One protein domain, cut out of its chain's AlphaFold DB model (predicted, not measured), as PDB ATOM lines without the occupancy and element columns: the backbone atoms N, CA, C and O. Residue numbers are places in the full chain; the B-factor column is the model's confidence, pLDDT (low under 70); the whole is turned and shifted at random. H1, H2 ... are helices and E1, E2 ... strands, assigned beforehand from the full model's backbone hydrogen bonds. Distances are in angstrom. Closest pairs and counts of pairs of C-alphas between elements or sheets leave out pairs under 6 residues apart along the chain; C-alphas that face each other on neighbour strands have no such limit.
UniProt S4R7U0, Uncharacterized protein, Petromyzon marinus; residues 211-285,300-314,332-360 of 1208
ATOM      1  N   PRO A 211     -47.083  30.297 -48.994       69.31
ATOM      2  CA  PRO A 211     -46.585  31.511 -48.350       69.31
ATOM      3  C   PRO A 211     -45.441  31.200 -47.362       69.31
ATOM      4  O   PRO A 211     -45.462  30.136 -46.737       69.31
ATOM      5  N   PRO A 212     -44.446  32.091 -47.185       72.75
ATOM      6  CA  PRO A 212     -43.374  31.902 -46.202       72.75
ATOM      7  C   PRO A 212     -43.925  31.641 -44.796       72.75
ATOM      8  O   PRO A 212     -44.908  32.262 -44.398       72.75
ATOM      9  N   LEU A 213     -43.243  30.778 -44.032       71.38
ATOM     10  CA  LEU A 213     -43.560  30.448 -42.635       71.38
ATOM     11  C   LEU A 213     -44.949  29.808 -42.428       71.38
ATOM     12  O   LEU A 213     -45.474  29.803 -41.314       71.38
ATOM     13  N   SER A 214     -45.537  29.213 -43.473       75.19
ATOM     14  CA  SER A 214     -46.868  28.584 -43.391       75.19
ATOM     15  C   SER A 214     -46.929  27.414 -42.400       75.19
ATOM     16  O   SER A 214     -48.002  27.099 -41.889       75.19
ATOM     17  N   LEU A 215     -45.789  26.773 -42.116       76.62
ATOM     18  CA  LEU A 215     -45.668  25.638 -41.192       76.62
ATOM     19  C   LEU A 215     -45.014  26.018 -39.855       76.62
ATOM     20  O   LEU A 215     -44.702  25.130 -39.064       76.62
ATOM     21  N   ALA A 216     -44.784  27.309 -39.592       69.44
ATOM     22  CA  ALA A 216     -44.045  27.748 -38.409       69.44
ATOM     23  C   ALA A 216     -44.856  27.673 -37.111       69.44
ATOM     24  O   ALA A 216     -44.303  27.455 -36.035       69.44
ATOM     25  N   ASN A 217     -46.181  27.818 -37.194       65.31
ATOM     26  CA  ASN A 217     -47.043  27.746 -36.021       65.31
ATOM     27  C   ASN A 217     -47.492  26.300 -35.755       65.31
ATOM     28  O   ASN A 217     -48.560  25.874 -36.202       65.31
ATOM     29  N   GLU A 218     -46.686  25.556 -34.990       67.69
ATOM     30  CA  GLU A 218     -46.963  24.154 -34.641       67.69
ATOM     31  C   GLU A 218     -48.285  23.976 -33.865       67.69
ATOM     32  O   GLU A 218     -48.907  22.925 -33.971       67.69
ATOM     33  N   SER A 219     -48.796  25.013 -33.179       58.22
ATOM     34  CA  SER A 219     -50.085  24.948 -32.461       58.22
ATOM     35  C   SER A 219     -51.311  24.882 -33.381       58.22
ATOM     36  O   SER A 219     -52.376  24.422 -32.970       58.22
ATOM     37  N   LYS A 220     -51.166  25.331 -34.635       54.78
ATOM     38  CA  LYS A 220     -52.220  25.267 -35.660       54.78
ATOM     39  C   LYS A 220     -52.200  23.943 -36.429       54.78
ATOM     40  O   LYS A 220     -53.126  23.678 -37.196       54.78
ATOM     41  N   LEU A 221     -51.167  23.120 -36.236       68.38
ATOM     42  CA  LEU A 221     -51.044  21.810 -36.863       68.38
ATOM     43  C   LEU A 221     -51.629  20.736 -35.935       68.38
ATOM     44  O   LEU A 221     -51.344  20.725 -34.738       68.38
ATOM     45  N   PRO A 222     -52.443  19.803 -36.457       73.00
ATOM     46  CA  PRO A 222     -52.883  18.666 -35.664       73.00
ATOM     47  C   PRO A 222     -51.660  17.837 -35.227       73.00
ATOM     48  O   PRO A 222     -50.716  17.706 -36.010       73.00
ATOM     49  N   PRO A 223     -51.672  17.218 -34.031       70.19
ATOM     50  CA  PRO A 223     -50.535  16.445 -33.516       70.19
ATOM     51  C   PRO A 223     -50.100  15.330 -34.480       70.19
ATOM     52  O   PRO A 223     -48.912  15.141 -34.714       70.19
ATOM     53  N   MET A 224     -51.056  14.687 -35.160       71.62
ATOM     54  CA  MET A 224     -50.758  13.717 -36.220       71.62
ATOM     55  C   MET A 224     -50.000  14.322 -37.411       71.62
ATOM     56  O   MET A 224     -49.173  13.653 -38.020       71.62
ATOM     57  N   GLY A 225     -50.271  15.582 -37.761       76.75
ATOM     58  CA  GLY A 225     -49.545  16.294 -38.813       76.75
ATOM     59  C   GLY A 225     -48.082  16.533 -38.439       76.75
ATOM     60  O   GLY A 225     -47.206  16.375 -39.289       76.75
ATOM     61  N   LEU A 226     -47.807  16.839 -37.166       77.44
ATOM     62  CA  LEU A 226     -46.445  16.988 -36.645       77.44
ATOM     63  C   LEU A 226     -45.684  15.655 -36.666       77.44
ATOM     64  O   LEU A 226     -44.546  15.616 -37.133       77.44
ATOM     65  N   ASP A 227     -46.329  14.560 -36.257       77.81
ATOM     66  CA  ASP A 227     -45.738  13.216 -36.295       77.81
ATOM     67  C   ASP A 227     -45.418  12.764 -37.728       77.81
ATOM     68  O   ASP A 227     -44.353  12.193 -37.984       77.81
ATOM     69  N   CYS A 228     -46.312  13.044 -38.683       81.62
ATOM     70  CA  CYS A 228     -46.074  12.787 -40.104       81.62
ATOM     71  C   CYS A 228     -44.884  13.592 -40.630       81.62
ATOM     72  O   CYS A 228     -44.010  13.027 -41.287       81.62
ATOM     73  N   LEU A 229     -44.822  14.893 -40.328       83.62
ATOM     74  CA  LEU A 229     -43.705  15.748 -40.735       83.62
ATOM     75  C   LEU A 229     -42.384  15.241 -40.149       83.62
ATOM     76  O   LEU A 229     -41.411  15.128 -40.887       83.62
ATOM     77  N   ALA A 230     -42.356  14.856 -38.871       83.06
ATOM     78  CA  ALA A 230     -41.168  14.289 -38.235       83.06
ATOM     79  C   ALA A 230     -40.697  12.995 -38.925       83.06
ATOM     80  O   ALA A 230     -39.505  12.838 -39.200       83.06
ATOM     81  N   GLN A 231     -41.619  12.089 -39.271       83.50
ATOM     82  CA  GLN A 231     -41.300  10.853 -39.998       83.50
ATOM     83  C   GLN A 231     -40.794  11.122 -41.422       83.50
ATOM     84  O   GLN A 231     -39.833  10.488 -41.858       83.50
ATOM     85  N   VAL A 232     -41.392  12.083 -42.134       86.69
ATOM     86  CA  VAL A 232     -40.938  12.506 -43.469       86.69
ATOM     87  C   VAL A 232     -39.544  13.132 -43.394       86.69
ATOM     88  O   VAL A 232     -38.671  12.756 -44.173       86.69
ATOM     89  N   THR A 233     -39.286  14.022 -42.432       86.00
ATOM     90  CA  THR A 233     -37.955  14.611 -42.213       86.00
ATOM     91  C   THR A 233     -36.912  13.532 -41.908       86.00
ATOM     92  O   THR A 233     -35.830  13.553 -42.492       86.00
ATOM     93  N   ALA A 234     -37.233  12.551 -41.058       86.12
ATOM     94  CA  ALA A 234     -36.337  11.435 -40.750       86.12
ATOM     95  C   ALA A 234     -36.044  10.559 -41.981       86.12
ATOM     96  O   ALA A 234     -34.893  10.181 -42.213       86.12
ATOM     97  N   PHE A 235     -37.060  10.271 -42.802       87.19
ATOM     98  CA  PHE A 235     -36.881   9.546 -44.058       87.19
ATOM     99  C   PHE A 235     -35.960  10.305 -45.019       87.19
ATOM    100  O   PHE A 235     -34.988   9.726 -45.501       87.19
ATOM    101  N   LEU A 236     -36.218  11.598 -45.248       87.44
ATOM    102  CA  LEU A 236     -35.419  12.431 -46.148       87.44
ATOM    103  C   LEU A 236     -33.961  12.543 -45.679       87.44
ATOM    104  O   LEU A 236     -33.064  12.390 -46.501       87.44
ATOM    105  N   LYS A 237     -33.702  12.713 -44.372       86.44
ATOM    106  CA  LYS A 237     -32.332  12.688 -43.813       86.44
ATOM    107  C   LYS A 237     -31.626  11.356 -44.086       86.44
ATOM    108  O   LYS A 237     -30.433  11.326 -44.349       86.44
ATOM    109  N   GLY A 238     -32.362  10.245 -44.044       84.25
ATOM    110  CA  GLY A 238     -31.824   8.934 -44.405       84.25
ATOM    111  C   GLY A 238     -31.494   8.802 -45.895       84.25
ATOM    112  O   GLY A 238     -30.568   8.075 -46.239       84.25
ATOM    113  N   VAL A 239     -32.224   9.500 -46.774       84.81
ATOM    114  CA  VAL A 239     -32.013   9.480 -48.233       84.81
ATOM    115  C   VAL A 239     -30.754  10.245 -48.632       84.81
ATOM    116  O   VAL A 239     -30.044   9.784 -49.520       84.81
ATOM    117  N   THR A 240     -30.435  11.364 -47.976       83.25
ATOM    118  CA  THR A 240     -29.290  12.222 -48.342       83.25
ATOM    119  C   THR A 240     -27.922  11.567 -48.114       83.25
ATOM    120  O   THR A 240     -26.944  11.944 -48.763       83.25
ATOM    121  N   MET A 241     -27.845  10.550 -47.251       81.94
ATOM    122  CA  MET A 241     -26.619   9.790 -46.988       81.94
ATOM    123  C   MET A 241     -26.224   8.905 -48.181       81.94
ATOM    124  O   MET A 241     -27.071   8.295 -48.826       81.94
ATOM    125  N   ALA A 242     -24.922   8.763 -48.452       71.00
ATOM    126  CA  ALA A 242     -24.424   7.953 -49.575       71.00
ATOM    127  C   ALA A 242     -24.766   6.450 -49.466       71.00
ATOM    128  O   ALA A 242     -24.836   5.753 -50.473       71.00
ATOM    129  N   SER A 243     -25.038   5.955 -48.256       73.44
ATOM    130  CA  SER A 243     -25.425   4.566 -47.978       73.44
ATOM    131  C   SER A 243     -26.910   4.256 -48.227       73.44
ATOM    132  O   SER A 243     -27.355   3.151 -47.923       73.44
ATOM    133  N   SER A 244     -27.702   5.217 -48.715       74.75
ATOM    134  CA  SER A 244     -29.166   5.115 -48.793       74.75
ATOM    135  C   SER A 244     -29.699   4.332 -49.997       74.75
ATOM    136  O   SER A 244     -30.868   3.951 -50.001       74.75
ATOM    137  N   GLY A 245     -28.862   4.110 -51.016       71.12
ATOM    138  CA  GLY A 245     -29.267   3.508 -52.288       71.12
ATOM    139  C   GLY A 245     -30.008   4.456 -53.240       71.12
ATOM    140  O   GLY A 245     -30.394   4.019 -54.319       71.12
ATOM    141  N   ALA A 246     -30.199   5.728 -52.869       78.00
ATOM    142  CA  ALA A 246     -30.817   6.736 -53.729       78.00
ATOM    143  C   ALA A 246     -29.846   7.267 -54.796       78.00
ATOM    144  O   ALA A 246     -28.638   7.398 -54.572       78.00
ATOM    145  N   ASP A 247     -30.388   7.618 -55.960       80.00
ATOM    146  CA  ASP A 247     -29.630   8.220 -57.052       80.00
ATOM    147  C   ASP A 247     -29.183   9.661 -56.724       80.00
ATOM    148  O   ASP A 247     -29.594  10.277 -55.738       80.00
ATOM    149  N   VAL A 248     -28.278  10.219 -57.538       80.56
ATOM    150  CA  VAL A 248     -27.710  11.564 -57.303       80.56
ATOM    151  C   VAL A 248     -28.803  12.642 -57.306       80.56
ATOM    152  O   VAL A 248     -28.764  13.565 -56.490       80.56
ATOM    153  N   LEU A 249     -29.804  12.505 -58.183       81.94
ATOM    154  CA  LEU A 249     -30.903  13.461 -58.306       81.94
ATOM    155  C   LEU A 249     -31.891  13.359 -57.132       81.94
ATOM    156  O   LEU A 249     -32.260  14.394 -56.578       81.94
ATOM    157  N   GLY A 250     -32.243  12.150 -56.680       82.88
ATOM    158  CA  GLY A 250     -33.071  11.945 -55.490       82.88
ATOM    159  C   GLY A 250     -32.418  12.470 -54.210       82.88
ATOM    160  O   GLY A 250     -33.081  13.135 -53.411       82.88
ATOM    161  N   ARG A 251     -31.099  12.272 -54.040       85.31
ATOM    162  CA  ARG A 251     -30.332  12.856 -52.920       85.31
ATOM    163  C   ARG A 251     -30.369  14.382 -52.928       85.31
ATOM    164  O   ARG A 251     -30.602  14.993 -51.885       85.31
ATOM    165  N   ARG A 252     -30.191  14.999 -54.100       87.19
ATOM    166  CA  ARG A 252     -30.261  16.457 -54.266       87.19
ATOM    167  C   ARG A 252     -31.651  17.003 -53.923       87.19
ATOM    168  O   ARG A 252     -31.748  17.927 -53.119       87.19
ATOM    169  N   LEU A 253     -32.713  16.425 -54.491       85.50
ATOM    170  CA  LEU A 253     -34.090  16.860 -54.228       85.50
ATOM    171  C   LEU A 253     -34.474  16.681 -52.752       85.50
ATOM    172  O   LEU A 253     -35.154  17.535 -52.192       85.50
ATOM    173  N   ALA A 254     -33.999  15.619 -52.094       88.38
ATOM    174  CA  ALA A 254     -34.201  15.430 -50.660       88.38
ATOM    175  C   ALA A 254     -33.525  16.536 -49.823       88.38
ATOM    176  O   ALA A 254     -34.139  17.035 -48.879       88.38
ATOM    177  N   CYS A 255     -32.307  16.968 -50.183       89.19
ATOM    178  CA  CYS A 255     -31.630  18.102 -49.539       89.19
ATOM    179  C   CYS A 255     -32.385  19.429 -49.731       89.19
ATOM    180  O   CYS A 255     -32.526  20.185 -48.766       89.19
ATOM    181  N   GLU A 256     -32.860  19.706 -50.952       90.06
ATOM    182  CA  GLU A 256     -33.632  20.915 -51.291       90.06
ATOM    183  C   GLU A 256     -34.978  20.939 -50.547       90.06
ATOM    184  O   GLU A 256     -35.336  21.949 -49.939       90.06
ATOM    185  N   LEU A 257     -35.680  19.802 -50.497       89.81
ATOM    186  CA  LEU A 257     -36.946  19.664 -49.778       89.81
ATOM    187  C   LEU A 257     -36.774  19.823 -48.261       89.81
ATOM    188  O   LEU A 257     -37.585  20.491 -47.624       89.81
ATOM    189  N   LEU A 258     -35.718  19.248 -47.673       89.88
ATOM    190  CA  LEU A 258     -35.413  19.419 -46.250       89.88
ATOM    191  C   LEU A 258     -35.107  20.877 -45.895       89.88
ATOM    192  O   LEU A 258     -35.600  21.361 -44.877       89.88
ATOM    193  N   LEU A 259     -34.332  21.576 -46.732       90.75
ATOM    194  CA  LEU A 259     -34.033  22.994 -46.526       90.75
ATOM    195  C   LEU A 259     -35.305  23.844 -46.625       90.75
ATOM    196  O   LEU A 259     -35.552  24.693 -45.771       90.75
ATOM    197  N   GLY A 260     -36.139  23.582 -47.634       86.88
ATOM    198  CA  GLY A 260     -37.420  24.260 -47.794       86.88
ATOM    199  C   GLY A 260     -38.362  24.009 -46.611       86.88
ATOM    200  O   GLY A 260     -38.976  24.947 -46.104       86.88
ATOM    201  N   LEU A 261     -38.451  22.769 -46.118       87.75
ATOM    202  CA  LEU A 261     -39.236  22.437 -44.925       87.75
ATOM    203  C   LEU A 261     -38.717  23.175 -43.686       87.75
ATOM    204  O   LEU A 261     -39.521  23.732 -42.942       87.75
ATOM    205  N   ALA A 262     -37.398  23.231 -43.479       86.62
ATOM    206  CA  ALA A 262     -36.803  23.997 -42.383       86.62
ATOM    207  C   ALA A 262     -37.150  25.494 -42.491       86.62
ATOM    208  O   ALA A 262     -37.589  26.098 -41.511       86.62
ATOM    209  N   ALA A 263     -37.063  26.067 -43.696       86.31
ATOM    210  CA  ALA A 263     -37.430  27.456 -43.957       86.31
ATOM    211  C   ALA A 263     -38.927  27.743 -43.715       86.31
ATOM    212  O   ALA A 263     -39.287  28.792 -43.187       86.31
ATOM    213  N   GLN A 264     -39.816  26.800 -44.046       83.31
ATOM    214  CA  GLN A 264     -41.258  26.939 -43.813       83.31
ATOM    215  C   GLN A 264     -41.663  26.757 -42.344       83.31
ATOM    216  O   GLN A 264     -42.685  27.302 -41.926       83.31
ATOM    217  N   ARG A 265     -40.884  26.003 -41.560       83.06
ATOM    218  CA  ARG A 265     -41.116  25.796 -40.120       83.06
ATOM    219  C   ARG A 265     -40.522  26.896 -39.247       83.06
ATOM    220  O   ARG A 265     -40.914  27.022 -38.095       83.06
ATOM    221  N   GLY A 266     -39.583  27.686 -39.756       77.50
ATOM    222  CA  GLY A 266     -39.136  28.917 -39.103       77.50
ATOM    223  C   GLY A 266     -38.304  28.766 -37.826       77.50
ATOM    224  O   GLY A 266     -37.671  29.737 -37.445       77.50
ATOM    225  N   SER A 267     -38.259  27.609 -37.163       84.19
ATOM    226  CA  SER A 267     -37.431  27.406 -35.961       84.19
ATOM    227  C   SER A 267     -35.963  27.143 -36.317       84.19
ATOM    228  O   SER A 267     -35.654  26.418 -37.270       84.19
ATOM    229  N   LEU A 268     -35.054  27.729 -35.528       88.69
ATOM    230  CA  LEU A 268     -33.603  27.580 -35.677       88.69
ATOM    231  C   LEU A 268     -33.173  26.109 -35.579       88.69
ATOM    232  O   LEU A 268     -32.270  25.698 -36.309       88.69
ATOM    233  N   ARG A 269     -33.843  25.295 -34.749       87.62
ATOM    234  CA  ARG A 269     -33.507  23.871 -34.580       87.62
ATOM    235  C   ARG A 269     -33.469  23.118 -35.908       87.62
ATOM    236  O   ARG A 269     -32.541  22.361 -36.159       87.62
ATOM    237  N   TYR A 270     -34.414  23.396 -36.808       89.00
ATOM    238  CA  TYR A 270     -34.498  22.720 -38.103       89.00
ATOM    239  C   TYR A 270     -33.396  23.142 -39.072       89.00
ATOM    240  O   TYR A 270     -32.976  22.340 -39.905       89.00
ATOM    241  N   LEU A 271     -32.904  24.380 -38.960       91.00
ATOM    242  CA  LEU A 271     -31.752  24.833 -39.738       91.00
ATOM    243  C   LEU A 271     -30.457  24.213 -39.213       91.00
ATOM    244  O   LEU A 271     -29.649  23.764 -40.020       91.00
ATOM    245  N   LEU A 272     -30.279  24.125 -37.889       91.25
ATOM    246  CA  LEU A 272     -29.127  23.439 -37.293       91.25
ATOM    247  C   LEU A 272     -29.118  21.948 -37.660       91.25
ATOM    248  O   LEU A 272     -28.086  21.431 -38.075       91.25
ATOM    249  N   GLU A 273     -30.275  21.282 -37.621       90.06
ATOM    250  CA  GLU A 273     -30.428  19.898 -38.087       90.06
ATOM    251  C   GLU A 273     -30.087  19.725 -39.577       90.06
ATOM    252  O   GLU A 273     -29.535  18.696 -39.980       90.06
ATOM    253  N   TRP A 274     -30.432  20.706 -40.421       92.88
ATOM    254  CA  TRP A 274     -30.069  20.679 -41.836       92.88
ATOM    255  C   TRP A 274     -28.566  20.895 -42.040       92.88
ATOM    256  O   TRP A 274     -27.966  20.186 -42.847       92.88
ATOM    257  N   ILE A 275     -27.948  21.815 -41.290       91.62
ATOM    258  CA  ILE A 275     -26.495  22.055 -41.302       91.62
ATOM    259  C   ILE A 275     -25.749  20.779 -40.900       91.62
ATOM    260  O   ILE A 275     -24.830  20.366 -41.606       91.62
ATOM    261  N   GLU A 276     -26.175  20.111 -39.824       89.75
ATOM    262  CA  GLU A 276     -25.606  18.833 -39.379       89.75
ATOM    263  C   GLU A 276     -25.666  17.773 -40.487       89.75
ATOM    264  O   GLU A 276     -24.655  17.159 -40.836       89.75
ATOM    265  N   MET A 277     -26.843  17.605 -41.095       90.56
ATOM    266  CA  MET A 277     -27.052  16.664 -42.194       90.56
ATOM    267  C   MET A 277     -26.178  17.005 -43.409       90.56
ATOM    268  O   MET A 277     -25.530  16.117 -43.963       90.56
ATOM    269  N   ALA A 278     -26.116  18.276 -43.813       88.69
ATOM    270  CA  ALA A 278     -25.341  18.722 -44.967       88.69
ATOM    271  C   ALA A 278     -23.830  18.502 -44.769       88.69
ATOM    272  O   ALA A 278     -23.136  18.092 -45.708       88.69
ATOM    273  N   LEU A 279     -23.320  18.713 -43.550       87.94
ATOM    274  CA  LEU A 279     -21.932  18.418 -43.190       87.94
ATOM    275  C   LEU A 279     -21.653  16.906 -43.206       87.94
ATOM    276  O   LEU A 279     -20.658  16.482 -43.797       87.94
ATOM    277  N   ALA A 280     -22.543  16.082 -42.645       86.06
ATOM    278  CA  ALA A 280     -22.401  14.621 -42.630       86.06
ATOM    279  C   ALA A 280     -22.468  13.996 -44.040       86.06
ATOM    280  O   ALA A 280     -21.662  13.124 -44.388       86.06
ATOM    281  N   ALA A 281     -23.385  14.478 -44.884       84.12
ATOM    282  CA  ALA A 281     -23.503  14.059 -46.279       84.12
ATOM    283  C   ALA A 281     -22.251  14.443 -47.086       84.12
ATOM    284  O   ALA A 281     -21.746  13.628 -47.857       84.12
ATOM    285  N   SER A 282     -21.700  15.641 -46.850       85.31
ATOM    286  CA  SER A 282     -20.448  16.092 -47.477       85.31
ATOM    287  C   SER A 282     -19.227  15.297 -47.003       85.31
ATOM    288  O   SER A 282     -18.315  15.046 -47.781       85.31
ATOM    289  N   ALA A 283     -19.184  14.874 -45.736       81.75
ATOM    290  CA  ALA A 283     -18.090  14.046 -45.225       81.75
ATOM    291  C   ALA A 283     -18.106  12.633 -45.837       81.75
ATOM    292  O   ALA A 283     -17.055  12.066 -46.133       81.75
ATOM    293  N   SER A 284     -19.302  12.090 -46.081       76.56
ATOM    294  CA  SER A 284     -19.487  10.750 -46.651       76.56
ATOM    295  C   SER A 284     -19.015  10.643 -48.106       76.56
ATOM    296  O   SER A 284     -18.536   9.588 -48.510       76.56
ATOM    297  N   THR A 285     -19.115  11.721 -48.893       69.00
ATOM    298  CA  THR A 285     -18.661  11.736 -50.297       69.00
ATOM    299  C   THR A 285     -17.144  11.849 -50.427       69.00
ATOM    300  O   THR A 285     -16.567  11.280 -51.347       69.00
ATOM    301  N   MET A 300     -23.868  17.848 -53.898       81.50
ATOM    302  CA  MET A 300     -24.233  19.187 -54.369       81.50
ATOM    303  C   MET A 300     -25.725  19.507 -54.176       81.50
ATOM    304  O   MET A 300     -26.568  18.611 -54.145       81.50
ATOM    305  N   ILE A 301     -26.049  20.799 -54.092       86.81
ATOM    306  CA  ILE A 301     -27.409  21.356 -54.048       86.81
ATOM    307  C   ILE A 301     -27.604  22.382 -55.173       86.81
ATOM    308  O   ILE A 301     -26.633  22.962 -55.664       86.81
ATOM    309  N   GLY A 302     -28.843  22.603 -55.621       86.88
ATOM    310  CA  GLY A 302     -29.158  23.642 -56.598       86.88
ATOM    311  C   GLY A 302     -28.862  25.040 -56.065       86.88
ATOM    312  O   GLY A 302     -29.445  25.456 -55.064       86.88
ATOM    313  N   TYR A 303     -28.003  25.783 -56.766       87.19
ATOM    314  CA  TYR A 303     -27.603  27.133 -56.363       87.19
ATOM    315  C   TYR A 303     -28.805  28.084 -56.299       87.19
ATOM    316  O   TYR A 303     -29.008  28.771 -55.300       87.19
ATOM    317  N   ASP A 304     -29.641  28.080 -57.339       84.69
ATOM    318  CA  ASP A 304     -30.786  28.990 -57.448       84.69
ATOM    319  C   ASP A 304     -31.867  28.683 -56.391       84.69
ATOM    320  O   ASP A 304     -32.468  29.598 -55.829       84.69
ATOM    321  N   CYS A 305     -32.061  27.400 -56.052       84.94
ATOM    322  CA  CYS A 305     -32.963  26.975 -54.977       84.94
ATOM    323  C   CYS A 305     -32.462  27.463 -53.607       84.94
ATOM    324  O   CYS A 305     -33.201  28.123 -52.876       84.94
ATOM    325  N   PHE A 306     -31.187  27.211 -53.291       89.06
ATOM    326  CA  PHE A 306     -30.559  27.638 -52.039       89.06
ATOM    327  C   PHE A 306     -30.614  29.162 -51.856       89.06
ATOM    328  O   PHE A 306     -31.037  29.658 -50.810       89.06
ATOM    329  N   MET A 307     -30.260  29.914 -52.902       87.38
ATOM    330  CA  MET A 307     -30.302  31.377 -52.885       87.38
ATOM    331  C   MET A 307     -31.722  31.926 -52.742       87.38
ATOM    332  O   MET A 307     -31.921  32.923 -52.044       87.38
ATOM    333  N   SER A 308     -32.720  31.278 -53.350       85.12
ATOM    334  CA  SER A 308     -34.129  31.649 -53.181       85.12
ATOM    335  C   SER A 308     -34.566  31.533 -51.717       85.12
ATOM    336  O   SER A 308     -35.114  32.490 -51.165       85.12
ATOM    337  N   VAL A 309     -34.234  30.418 -51.054       85.19
ATOM    338  CA  VAL A 309     -34.556  30.194 -49.634       85.19
ATOM    339  C   VAL A 309     -33.846  31.205 -48.730       85.19
ATOM    340  O   VAL A 309     -34.490  31.822 -47.882       85.19
ATOM    341  N   LEU A 310     -32.550  31.455 -48.940       84.44
ATOM    342  CA  LEU A 310     -31.815  32.478 -48.184       84.44
ATOM    343  C   LEU A 310     -32.421  33.876 -48.355       84.44
ATOM    344  O   LEU A 310     -32.592  34.620 -47.389       84.44
ATOM    345  N   THR A 311     -32.792  34.235 -49.585       83.00
ATOM    346  CA  THR A 311     -33.426  35.528 -49.869       83.00
ATOM    347  C   THR A 311     -34.795  35.629 -49.192       83.00
ATOM    348  O   THR A 311     -35.151  36.687 -48.671       83.00
ATOM    349  N   GLN A 312     -35.557  34.533 -49.155       80.81
ATOM    350  CA  GLN A 312     -36.831  34.446 -48.443       80.81
ATOM    351  C   GLN A 312     -36.645  34.645 -46.931       80.81
ATOM    352  O   GLN A 312     -37.363  35.462 -46.355       80.81
ATOM    353  N   MET A 313     -35.646  33.995 -46.319       80.62
ATOM    354  CA  MET A 313     -35.300  34.159 -44.898       80.62
ATOM    355  C   MET A 313     -34.945  35.617 -44.554       80.62
ATOM    356  O   MET A 313     -35.472  36.175 -43.587       80.62
ATOM    357  N   ARG A 314     -34.129  36.279 -45.389       77.12
ATOM    358  CA  ARG A 314     -33.775  37.701 -45.216       77.12
ATOM    359  C   ARG A 314     -34.996  38.620 -45.325       77.12
ATOM    360  O   ARG A 314     -35.179  39.509 -44.495       77.12
ATOM    361  N   THR A 332     -21.087  26.241 -59.686       80.06
ATOM    362  CA  THR A 332     -20.517  25.402 -60.749       80.06
ATOM    363  C   THR A 332     -21.176  25.726 -62.099       80.06
ATOM    364  O   THR A 332     -22.280  26.281 -62.123       80.06
ATOM    365  N   PRO A 333     -20.546  25.390 -63.242       69.94
ATOM    366  CA  PRO A 333     -21.141  25.593 -64.570       69.94
ATOM    367  C   PRO A 333     -22.510  24.913 -64.753       69.94
ATOM    368  O   PRO A 333     -23.320  25.403 -65.533       69.94
ATOM    369  N   ASP A 334     -22.806  23.861 -63.984       72.25
ATOM    370  CA  ASP A 334     -24.092  23.148 -63.995       72.25
ATOM    371  C   ASP A 334     -25.169  23.793 -63.094       72.25
ATOM    372  O   ASP A 334     -26.246  23.231 -62.897       72.25
ATOM    373  N   GLY A 335     -24.894  24.966 -62.508       80.31
ATOM    374  CA  GLY A 335     -25.831  25.673 -61.628       80.31
ATOM    375  C   GLY A 335     -25.961  25.070 -60.222       80.31
ATOM    376  O   GLY A 335     -26.980  25.267 -59.558       80.31
ATOM    377  N   LEU A 336     -24.941  24.346 -59.757       85.50
ATOM    378  CA  LEU A 336     -24.910  23.681 -58.452       85.50
ATOM    379  C   LEU A 336     -23.919  24.354 -57.491       85.50
ATOM    380  O   LEU A 336     -23.032  25.096 -57.913       85.50
ATOM    381  N   CYS A 337     -24.041  24.072 -56.194       86.75
ATOM    382  CA  CYS A 337     -23.032  24.400 -55.186       86.75
ATOM    383  C   CYS A 337     -22.806  23.238 -54.204       86.75
ATOM    384  O   CYS A 337     -23.670  22.383 -54.015       86.75
ATOM    385  N   CYS A 338     -21.622  23.182 -53.587       86.62
ATOM    386  CA  CYS A 338     -21.278  22.124 -52.633       86.62
ATOM    387  C   CYS A 338     -22.087  22.262 -51.333       86.62
ATOM    388  O   CYS A 338     -22.137  23.354 -50.761       86.62
ATOM    389  N   LEU A 339     -22.627  21.152 -50.812       86.38
ATOM    390  CA  LEU A 339     -23.417  21.134 -49.569       86.38
ATOM    391  C   LEU A 339     -22.654  21.711 -48.370       86.38
ATOM    392  O   LEU A 339     -23.218  22.493 -47.613       86.38
ATOM    393  N   TYR A 340     -21.362  21.405 -48.237       87.94
ATOM    394  CA  TYR A 340     -20.495  21.998 -47.216       87.94
ATOM    395  C   TYR A 340     -20.455  23.539 -47.280       87.94
ATOM    396  O   TYR A 340     -20.618  24.209 -46.263       87.94
ATOM    397  N   GLN A 341     -20.275  24.115 -48.477       86.44
ATOM    398  CA  GLN A 341     -20.237  25.573 -48.643       86.44
ATOM    399  C   GLN A 341     -21.602  26.196 -48.350       86.44
ATOM    400  O   GLN A 341     -21.661  27.244 -47.716       86.44
ATOM    401  N   ALA A 342     -22.685  25.535 -48.767       88.44
ATOM    402  CA  ALA A 342     -24.046  25.955 -48.454       88.44
ATOM    403  C   ALA A 342     -24.322  25.924 -46.936       88.44
ATOM    404  O   ALA A 342     -24.891  26.872 -46.403       88.44
ATOM    405  N   ALA A 343     -23.857  24.891 -46.223       90.06
ATOM    406  CA  ALA A 343     -23.993  24.766 -44.770       90.06
ATOM    407  C   ALA A 343     -23.238  25.867 -44.011       90.06
ATOM    408  O   ALA A 343     -23.817  26.511 -43.140       90.06
ATOM    409  N   MET A 344     -21.979  26.134 -44.380       89.38
ATOM    410  CA  MET A 344     -21.194  27.229 -43.791       89.38
ATOM    411  C   MET A 344     -21.844  28.591 -44.039       89.38
ATOM    412  O   MET A 344     -21.983  29.390 -43.119       89.38
ATOM    413  N   CYS A 345     -22.286  28.826 -45.274       88.94
ATOM    414  CA  CYS A 345     -22.931  30.064 -45.693       88.94
ATOM    415  C   CYS A 345     -24.248  30.313 -44.933       88.94
ATOM    416  O   CYS A 345     -24.482  31.411 -44.432       88.94
ATOM    417  N   LEU A 346     -25.074  29.274 -44.771       90.00
ATOM    418  CA  LEU A 346     -26.300  29.340 -43.974       90.00
ATOM    419  C   LEU A 346     -26.000  29.597 -42.490       90.00
ATOM    420  O   LEU A 346     -26.702  30.376 -41.849       90.00
ATOM    421  N   PHE A 347     -24.964  28.961 -41.935       91.06
ATOM    422  CA  PHE A 347     -24.634  29.103 -40.519       91.06
ATOM    423  C   PHE A 347     -24.088  30.495 -40.176       91.06
ATOM    424  O   PHE A 347     -24.452  31.059 -39.144       91.06
ATOM    425  N   GLU A 348     -23.273  31.080 -41.061       89.56
ATOM    426  CA  GLU A 348     -22.827  32.474 -40.963       89.56
ATOM    427  C   GLU A 348     -24.012  33.443 -40.953       89.56
ATOM    428  O   GLU A 348     -24.092  34.302 -40.075       89.56
ATOM    429  N   GLU A 349     -24.963  33.269 -41.876       87.69
ATOM    430  CA  GLU A 349     -26.175  34.091 -41.937       87.69
ATOM    431  C   GLU A 349     -26.999  33.981 -40.653       87.69
ATOM    432  O   GLU A 349     -27.413  34.993 -40.093       87.69
ATOM    433  N   VAL A 350     -27.194  32.770 -40.128       90.31
ATOM    434  CA  VAL A 350     -27.900  32.550 -38.857       90.31
ATOM    435  C   VAL A 350     -27.208  33.266 -37.694       90.31
ATOM    436  O   VAL A 350     -27.870  33.968 -36.927       90.31
ATOM    437  N   CYS A 351     -25.883  33.139 -37.577       88.62
ATOM    438  CA  CYS A 351     -25.110  33.804 -36.526       88.62
ATOM    439  C   CYS A 351     -25.173  35.330 -36.641       88.62
ATOM    440  O   CYS A 351     -25.294  36.024 -35.628       88.62
ATOM    441  N   GLN A 352     -25.122  35.857 -37.865       85.81
ATOM    442  CA  GLN A 352     -25.232  37.287 -38.127       85.81
ATOM    443  C   GLN A 352     -26.620  37.807 -37.740       85.81
ATOM    444  O   GLN A 352     -26.725  38.751 -36.959       85.81
ATOM    445  N   MET A 353     -27.681  37.126 -38.181       83.69
ATOM    446  CA  MET A 353     -29.064  37.453 -37.828       83.69
ATOM    447  C   MET A 353     -29.306  37.422 -36.308       83.69
ATOM    448  O   MET A 353     -30.011  38.286 -35.780       83.69
ATOM    449  N   ALA A 354     -28.720  36.456 -35.592       84.75
ATOM    450  CA  ALA A 354     -28.810  36.361 -34.132       84.75
ATOM    451  C   ALA A 354     -28.046  37.499 -33.429       84.75
ATOM    452  O   ALA A 354     -28.524  38.073 -32.447       84.75
ATOM    453  N   SER A 355     -26.879  37.874 -33.959       83.62
ATOM    454  CA  SER A 355     -26.052  38.966 -33.432       83.62
ATOM    455  C   SER A 355     -26.699  40.335 -33.650       83.62
ATOM    456  O   SER A 355     -26.726  41.158 -32.736       83.62
ATOM    457  N   ASP A 356     -27.269  40.580 -34.832       78.81
ATOM    458  CA  ASP A 356     -28.012  41.809 -35.143       78.81
ATOM    459  C   ASP A 356     -29.231  41.959 -34.242       78.81
ATOM    460  O   ASP A 356     -29.508  43.043 -33.722       78.81
ATOM    461  N   TYR A 357     -29.909  40.844 -33.974       74.31
ATOM    462  CA  TYR A 357     -31.000  40.836 -33.024       74.31
ATOM    463  C   TYR A 357     -30.537  41.135 -31.596       74.31
ATOM    464  O   TYR A 357     -31.107  42.005 -30.940       74.31
ATOM    465  N   THR A 358     -29.464  40.495 -31.134       71.38
ATOM    466  CA  THR A 358     -28.901  40.746 -29.800       71.38
ATOM    467  C   THR A 358     -28.483  42.211 -29.642       71.38
ATOM    468  O   THR A 358     -28.823  42.833 -28.639       71.38
ATOM    469  N   ARG A 359     -27.856  42.821 -30.659       71.00
ATOM    470  CA  ARG A 359     -27.523  44.259 -30.657       71.00
ATOM    471  C   ARG A 359     -28.759  45.145 -30.536       71.00
ATOM    472  O   ARG A 359     -28.727  46.111 -29.778       71.00
ATOM    473  N   SER A 360     -29.852  44.792 -31.216       64.62
ATOM    474  CA  SER A 360     -31.130  45.501 -31.075       64.62
ATOM    475  C   SER A 360     -31.771  45.344 -29.688       64.62
ATOM    476  O   SER A 360     -32.572  46.186 -29.293       64.62
TER     477      SER A 360
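AT A GLANCE: This is residues 211 to 285, 300 to 314 and 332 to 360 of the 1208 residues of an uncharacterized protein of Petromyzon marinus (UniProt S4R7U0). The domain is a bundle of helices in which H2 and H3 run side by side in the middle, with H4 next to H2 and H5 next to H3 on one side and H1 on the other. H1 meets H2 and H3 through its last residues and splays away toward its beginning, while a tiny two-stranded sheet, E1 and E2, sits at the end where H4 and H5 begin. The printed part has 119 residues, with five named helices and two named strands in the order H1 H2 H3 E1 H4 E2 H5; the sheet, E1 - E2, is antiparallel and the class is mostly helix. It is compact, with a radius of gyration of the C-alphas of 14.7 A and spans of 40 by 37 by 23 A; residues 219 to 225 and 354 to 360 stick out.

IN THESE COORDINATES: Residues 211 to 222 hold no named element. H1, residues 223 to 240, begins with C-alpha 223 at (-50.535, 16.445, -33.516) and is 26.2 A long. H2, residues 248 to 265, is 26.0 A long, and H3, residues 268 to 285, is 26.2 A long. E1, residues 300 to 302, begins with C-alpha 300 at (-24.233, 19.187, -54.369). H4 is residues 303 to 314, and E2 is residues 336 to 338. H5, residues 339 to 360, is 31.5 A long and ends with C-alpha 360 at (-31.130, 45.501, -31.075).

HOW THE PARTS SIT: H2 and H3 form a helical hairpin and touch at Ala 262 and Tyr 270, their closest C-alphas, 5.0 A apart, at a shallow tilt of 15 degrees, opposite ways. H1 and H2, also a helical hairpin, touch with residues 233 to 240 of H1 alone; the closest C-alphas, of Thr 240 and Arg 251, are 4.7 A apart, and the tilt of 34.6 degrees is shallow, only just short of steep. H1 and H3 only just touch, with 3 pairs of C-alphas within 8 A, the closest those of Thr 240 and Ala 281 at 6.4 A. H4 touches H2, the same way at a shallow tilt of 7 degrees, the closest C-alphas being those of Gly 260 and Val 309, 6.8 A apart. H5 touches H3 with residues 339 to 347 alone, opposite ways at a shallow tilt of 24 degrees; the C-alphas of Ile 275 and Ala 343 are closest, at 5.1 A. H4 and H5 are close but not clearly touching, with Leu 310 and Leu 346 the closest C-alphas at 7.6 A. E1 and E2 are antiparallel, with N 301 and O 337 at 2.9 A, within hydrogen-bond range. In H1, H2, H3, H4 and H5 every O i to N i+4 pair is within hydrogen-bond range. H1 is apart from H4 and from H5.

THE WHOLE: The two C-alphas farthest apart, of Gly 245 and Ser 360, are 47.1 A from each other. Residues 286 to 299 and 315 to 331 are not printed; the gaps are 10.2 A between C-alphas 285 and 300 and 23.8 A between C-alphas 314 and 332. Of the links that are printed whole, none is long. The mean pLDDT of the printed part is 82.3, and residues 211, 216 to 221, 285, 333 and 360 are under 70.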